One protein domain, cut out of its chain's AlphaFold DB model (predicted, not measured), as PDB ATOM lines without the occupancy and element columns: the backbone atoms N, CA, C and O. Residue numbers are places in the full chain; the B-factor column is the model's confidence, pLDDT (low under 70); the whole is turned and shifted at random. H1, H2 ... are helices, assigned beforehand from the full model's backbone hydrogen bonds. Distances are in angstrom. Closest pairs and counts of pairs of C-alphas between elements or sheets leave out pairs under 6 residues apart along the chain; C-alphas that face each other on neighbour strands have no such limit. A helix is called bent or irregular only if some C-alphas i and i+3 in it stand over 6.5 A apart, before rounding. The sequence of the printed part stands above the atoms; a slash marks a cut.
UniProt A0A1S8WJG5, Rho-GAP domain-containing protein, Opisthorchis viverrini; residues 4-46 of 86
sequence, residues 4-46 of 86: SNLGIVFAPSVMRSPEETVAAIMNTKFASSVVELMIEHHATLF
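What this domain is: This is residues 4 to 46 of the 86 residues of the protein "Rho-GAP domain-containing protein" of Opisthorchis viverrini (UniProt A0A1S8WJG5). The longest helix, H3, makes the middle of an elongated shape, with the short helices H2 and H4 beyond its two ends. H1 crosses one side of H3, and residues 18 to 23 stick out where the chain turns into H2. The 43 printed residues have four named helices, H1 to H4 in order, and no named strand: all helix. The whole is only just compact, close to loose, with a radius of gyration of the C-alphas of 10.7 A, spanning 33 by 18 by 13 A.

Where its parts are: H3, residues 28 to 40, measures 18.4 A. H1, residues 4 to 15, begins at C-alpha 4 (-9.335, -22.243, 29.768) and measures 15.1 A; it is irregular, with C-alphas 9 and 12 7.1 A apart. H2 is residues 22 to 26. H4, residues 42 to 45, ends at C-alpha 45 (-4.954, -34.176, 17.866).

How they stand to each other: H3 and H1 touch, the closest C-alphas being those of Ser 32 and Gly 7, 4.6 A apart; at 71 degrees they are only just about perpendicular. H4 is close to H3 but not clearly touching: the closest C-alphas, Met 38 and Leu 45, are 7.1 A apart. H2 and H3 meet only through their link. Every O i to N i+4 pair is within hydrogen-bond range in H2 and H3, 6 of 8 in H1; H4 is too short for one.

The domain as a whole: The farthest C-alphas, Val 22 and Ala 43, are 33.3 A apart. The printed part has no cut and no long link; pLDDT is under 70 at residues 17 to 28.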
ATOM      1  N   SER A   4      -9.977 -23.559  29.635       86.56
ATOM      2  CA  SER A   4      -9.335 -22.243  29.768       86.56
ATOM      3  C   SER A   4      -8.582 -22.079  31.090       86.56
ATOM      4  O   SER A   4      -7.456 -21.584  31.115       86.56
ATOM      5  N   ASN A   5      -9.166 -22.534  32.208       88.62
ATOM      6  CA  ASN A   5      -8.500 -22.474  33.512       88.62
ATOM      7  C   ASN A   5      -7.251 -23.365  33.532       88.62
ATOM      8  O   ASN A   5      -6.247 -23.005  34.143       88.62
ATOM      9  N   LEU A   6      -7.302 -24.513  32.849       89.31
ATOM     10  CA  LEU A   6      -6.156 -25.408  32.700       89.31
ATOM     11  C   LEU A   6      -5.099 -24.812  31.761       89.31
ATOM     12  O   LEU A   6      -3.916 -24.862  32.083       89.31
ATOM     13  N   GLY A   7      -5.510 -24.188  30.657       85.62
ATOM     14  CA  GLY A   7      -4.627 -23.494  29.723       85.62
ATOM     15  C   GLY A   7      -3.812 -22.405  30.411       85.62
ATOM     16  O   GLY A   7      -2.594 -22.391  30.286       85.62
ATOM     17  N   ILE A   8      -4.441 -21.562  31.231       87.19
ATOM     18  CA  ILE A   8      -3.746 -20.495  31.973       87.19
ATOM     19  C   ILE A   8      -2.672 -21.060  32.916       87.19
ATOM     20  O   ILE A   8      -1.564 -20.530  32.985       87.19
ATOM     21  N   VAL A   9      -2.994 -22.127  33.651       88.12
ATOM     22  CA  VAL A   9      -2.101 -22.687  34.678       88.12
ATOM     23  C   VAL A   9      -0.983 -23.531  34.060       88.12
ATOM     24  O   VAL A   9       0.156 -23.479  34.523       88.12
ATOM     25  N   PHE A  10      -1.281 -24.301  33.013       86.69
ATOM     26  CA  PHE A  10      -0.343 -25.269  32.445       86.69
ATOM     27  C   PHE A  10       0.406 -24.776  31.207       86.69
ATOM     28  O   PHE A  10       1.487 -25.303  30.936       86.69
ATOM     29  N   ALA A  11      -0.074 -23.754  30.490       84.81
ATOM     30  CA  ALA A  11       0.616 -23.241  29.304       84.81
ATOM     31  C   ALA A  11       2.089 -22.871  29.528       84.81
ATOM     32  O   ALA A  11       2.903 -23.257  28.686       84.81
ATOM     33  N   PRO A  12       2.493 -22.243  30.652       82.88
ATOM     34  CA  PRO A  12       3.908 -21.973  30.911       82.88
ATOM     35  C   PRO A  12       4.764 -23.248  30.988       82.88
ATOM     36  O   PRO A  12       5.896 -23.276  30.511       82.88
ATOM     37  N   SER A  13       4.212 -24.323  31.559       84.38
ATOM     38  CA  SER A  13       4.919 -25.599  31.729       84.38
ATOM     39  C   SER A  13       4.951 -26.436  30.450       84.38
ATOM     40  O   SER A  13       5.942 -27.121  30.205       84.38
ATOM     41  N   VAL A  14       3.886 -26.379  29.644       81.06
ATOM     42  CA  VAL A  14       3.752 -27.132  28.385       81.06
ATOM     43  C   VAL A  14       4.546 -26.475  27.257       81.06
ATOM     44  O   VAL A  14       5.200 -27.175  26.491       81.06
ATOM     45  N   MET A  15       4.517 -25.143  27.156       79.31
ATOM     46  CA  MET A  15       5.117 -24.442  26.018       79.31
ATOM     47  C   MET A  15       6.592 -24.075  26.201       79.31
ATOM     48  O   MET A  15       7.181 -23.680  25.201       79.31
ATOM     49  N   ARG A  16       7.161 -24.191  27.424       70.06
ATOM     50  CA  ARG A  16       8.553 -23.836  27.813       70.06
ATOM     51  C   ARG A  16       9.292 -23.045  26.731       70.06
ATOM     52  O   ARG A  16      10.147 -23.587  26.030       70.06
ATOM     53  N   SER A  17       8.928 -21.774  26.575       63.03
ATOM     54  CA  SER A  17       9.569 -20.922  25.581       63.03
ATOM     55  C   SER A  17      11.073 -20.874  25.886       63.03
ATOM     56  O   SER A  17      11.432 -20.531  27.011       63.03
ATOM     57  N   PRO A  18      11.956 -21.230  24.936       61.06
ATOM     58  CA  PRO A  18      13.403 -21.260  25.166       61.06
ATOM     59  C   PRO A  18      14.003 -19.861  25.372       61.06
ATOM     60  O   PRO A  18      15.148 -19.738  25.794       61.06
ATOM     61  N   GLU A  19      13.234 -18.813  25.080       58.00
ATOM     62  CA  GLU A  19      13.654 -17.426  25.187       58.00
ATOM     63  C   GLU A  19      12.781 -16.658  26.187       58.00
ATOM     64  O   GLU A  19      11.568 -16.543  26.011       58.00
ATOM     65  N   GLU A  20      13.410 -16.056  27.201       58.41
ATOM     66  CA  GLU A  20      12.803 -15.080  28.121       58.41
ATOM     67  C   GLU A  20      12.696 -13.686  27.467       58.41
ATOM     68  O   GLU A  20      13.006 -12.654  28.062       58.41
ATOM     69  N   THR A  21      12.318 -13.627  26.189       61.72
ATOM     70  CA  THR A  21      12.215 -12.362  25.452       61.72
ATOM     71  C   THR A  21      10.842 -11.724  25.647       61.72
ATOM     72  O   THR A  21       9.831 -12.394  25.859       61.72
ATOM     73  N   VAL A  22      10.767 -10.395  25.522       58.44
ATOM     74  CA  VAL A  22       9.500  -9.640  25.614       58.44
ATOM     75  C   VAL A  22       8.454 -10.161  24.609       58.44
ATOM     76  O   VAL A  22       7.261 -10.158  24.904       58.44
ATOM     77  N   ALA A  23       8.895 -10.684  23.459       58.16
ATOM     78  CA  ALA A  23       8.037 -11.332  22.467       58.16
ATOM     79  C   ALA A  23       7.416 -12.645  22.982       58.16
ATOM     80  O   ALA A  23       6.220 -12.867  22.792       58.16
ATOM     81  N   ALA A  24       8.182 -13.479  23.693       57.62
ATOM     82  CA  ALA A  24       7.684 -14.706  24.313       57.62
ATOM     83  C   ALA A  24       6.698 -14.416  25.460       57.62
ATOM     84  O   ALA A  24       5.704 -15.124  25.613       57.62
ATOM     85  N   ILE A  25       6.917 -13.328  26.207       59.28
ATOM     86  CA  ILE A  25       6.012 -12.872  27.273       59.28
ATOM     87  C   ILE A  25       4.702 -12.311  26.693       59.28
ATOM     88  O   ILE A  25       3.622 -12.613  27.202       59.28
ATOM     89  N   MET A  26       4.735 -11.549  25.594       59.25
ATOM     90  CA  MET A  26       3.499 -11.110  24.918       59.25
ATOM     91  C   MET A  26       2.712 -12.277  24.301       59.25
ATOM     92  O   MET A  26       1.492 -12.196  24.153       59.25
ATOM     93  N   ASN A  27       3.383 -13.393  24.022       62.28
ATOM     94  CA  ASN A  27       2.772 -14.620  23.523       62.28
ATOM     95  C   ASN A  27       2.039 -15.433  24.616       62.28
ATOM     96  O   ASN A  27       1.465 -16.474  24.315       62.28
ATOM     97  N   THR A  28       2.004 -14.983  25.879       66.75
ATOM     98  CA  THR A  28       1.394 -15.736  27.001       66.75
ATOM     99  C   THR A  28      -0.107 -15.993  26.809       66.75
ATOM    100  O   THR A  28      -0.614 -17.057  27.180       66.75
ATOM    101  N   LYS A  29      -0.833 -15.052  26.180       71.56
ATOM    102  CA  LYS A  29      -2.247 -15.266  25.817       71.56
ATOM    103  C   LYS A  29      -2.394 -16.333  24.742       71.56
ATOM    104  O   LYS A  29      -3.242 -17.206  24.869       71.56
ATOM    105  N   PHE A  30      -1.537 -16.289  23.725       81.25
ATOM    106  CA  PHE A  30      -1.530 -17.286  22.664       81.25
ATOM    107  C   PHE A  30      -1.170 -18.669  23.212       81.25
ATOM    108  O   PHE A  30      -1.852 -19.635  22.897       81.25
ATOM    109  N   ALA A  31      -0.187 -18.759  24.109       81.88
ATOM    110  CA  ALA A  31       0.187 -20.011  24.753       81.88
ATOM    111  C   ALA A  31      -0.974 -20.627  25.549       81.88
ATOM    112  O   ALA A  31      -1.243 -21.821  25.434       81.88
ATOM    113  N   SER A  32      -1.708 -19.802  26.301       87.50
ATOM    114  CA  SER A  32      -2.898 -20.247  27.039       87.50
ATOM    115  C   SER A  32      -4.003 -20.742  26.096       87.50
ATOM    116  O   SER A  32      -4.551 -21.816  26.329       87.50
ATOM    117  N   SER A  33      -4.276 -20.016  25.005       88.06
ATOM    118  CA  SER A  33      -5.281 -20.400  24.001       88.06
ATOM    119  C   SER A  33      -4.899 -21.642  23.193       88.06
ATOM    120  O   SER A  33      -5.768 -22.437  22.853       88.06
ATOM    121  N   VAL A  34      -3.614 -21.846  22.892       87.12
ATOM    122  CA  VAL A  34      -3.138 -23.059  22.210       87.12
ATOM    123  C   VAL A  34      -3.313 -24.275  23.112       87.12
ATOM    124  O   VAL A  34      -3.827 -25.291  22.656       87.12
ATOM    125  N   VAL A  35      -2.948 -24.181  24.394       88.62
ATOM    126  CA  VAL A  35      -3.139 -25.297  25.334       88.62
ATOM    127  C   VAL A  35      -4.618 -25.575  25.583       88.62
ATOM    128  O   VAL A  35      -5.016 -26.735  25.630       88.62
ATOM    129  N   GLU A  36      -5.447 -24.539  25.672       92.31
ATOM    130  CA  GLU A  36      -6.904 -24.684  25.721       92.31
ATOM    131  C   GLU A  36      -7.438 -25.445  24.496       92.31
ATOM    132  O   GLU A  36      -8.118 -26.458  24.661       92.31
ATOM    133  N   LEU A  37      -7.035 -25.049  23.284       91.62
ATOM    134  CA  LEU A  37      -7.419 -25.720  22.038       91.62
ATOM    135  C   LEU A  37      -6.935 -27.181  21.986       91.62
ATOM    136  O   LEU A  37      -7.658 -28.067  21.525       91.62
ATOM    137  N   MET A  38      -5.722 -27.451  22.478       90.75
ATOM    138  CA  MET A  38      -5.171 -28.807  22.566       90.75
ATOM    139  C   MET A  38      -5.981 -29.699  23.509       90.75
ATOM    140  O   MET A  38      -6.156 -30.882  23.220       90.75
ATOM    141  N   ILE A  39      -6.490 -29.147  24.614       91.12
ATOM    142  CA  ILE A  39      -7.353 -29.866  25.560       91.12
ATOM    143  C   ILE A  39      -8.729 -30.124  24.935       91.12
ATOM    144  O   ILE A  39      -9.234 -31.248  25.004       91.12
ATOM    145  N   GLU A  40      -9.330 -29.119  24.298       93.12
ATOM    146  CA  GLU A  40     -10.651 -29.237  23.663       93.12
ATOM    147  C   GLU A  40     -10.673 -30.273  22.534       93.12
ATOM    148  O   GLU A  40     -11.628 -31.043  22.417       93.12
ATOM    149  N   HIS A  41      -9.603 -30.348  21.741       91.38
ATOM    150  CA  HIS A  41      -9.509 -31.242  20.584       91.38
ATOM    151  C   HIS A  41      -8.549 -32.419  20.781       91.38
ATOM    152  O   HIS A  41      -8.093 -33.008  19.798       91.38
ATOM    153  N   HIS A  42      -8.259 -32.798  22.027       88.44
ATOM    154  CA  HIS A  42      -7.283 -33.849  22.334       88.44
ATOM    155  C   HIS A  42      -7.562 -35.169  21.597       88.44
ATOM    156  O   HIS A  42      -6.625 -35.802  21.137       88.44
ATOM    157  N   ALA A  43      -8.827 -35.559  21.414       86.12
ATOM    158  CA  ALA A  43      -9.187 -36.799  20.723       86.12
ATOM    159  C   ALA A  43      -8.813 -36.791  19.229       86.12
ATOM    160  O   ALA A  43      -8.462 -37.825  18.669       86.12
ATOM    161  N   THR A  44      -8.873 -35.622  18.585       88.56
ATOM    162  CA  THR A  44      -8.514 -35.450  17.171       88.56
ATOM    163  C   THR A  44      -7.012 -35.243  16.996       88.56
ATOM    164  O   THR A  44      -6.432 -35.729  16.029       88.56
ATOM    165  N   LEU A  45      -6.382 -34.503  17.914       86.44
ATOM    166  CA  LEU A  45      -4.954 -34.176  17.866       86.44
ATOM    167  C   LEU A  45      -4.069 -35.333  18.341       86.44
ATOM    168  O   LEU A  45      -2.973 -35.528  17.823       86.44
ATOM    169  N   PHE A  46      -4.561 -36.099  19.310       83.81
ATOM    170  CA  PHE A  46      -3.890 -37.237  19.925       83.81
ATOM    171  C   PHE A  46      -4.821 -38.454  19.873       83.81
ATOM    172  O   PHE A  46      -5.301 -38.913  20.916       83.81
TER     173      PHE A  46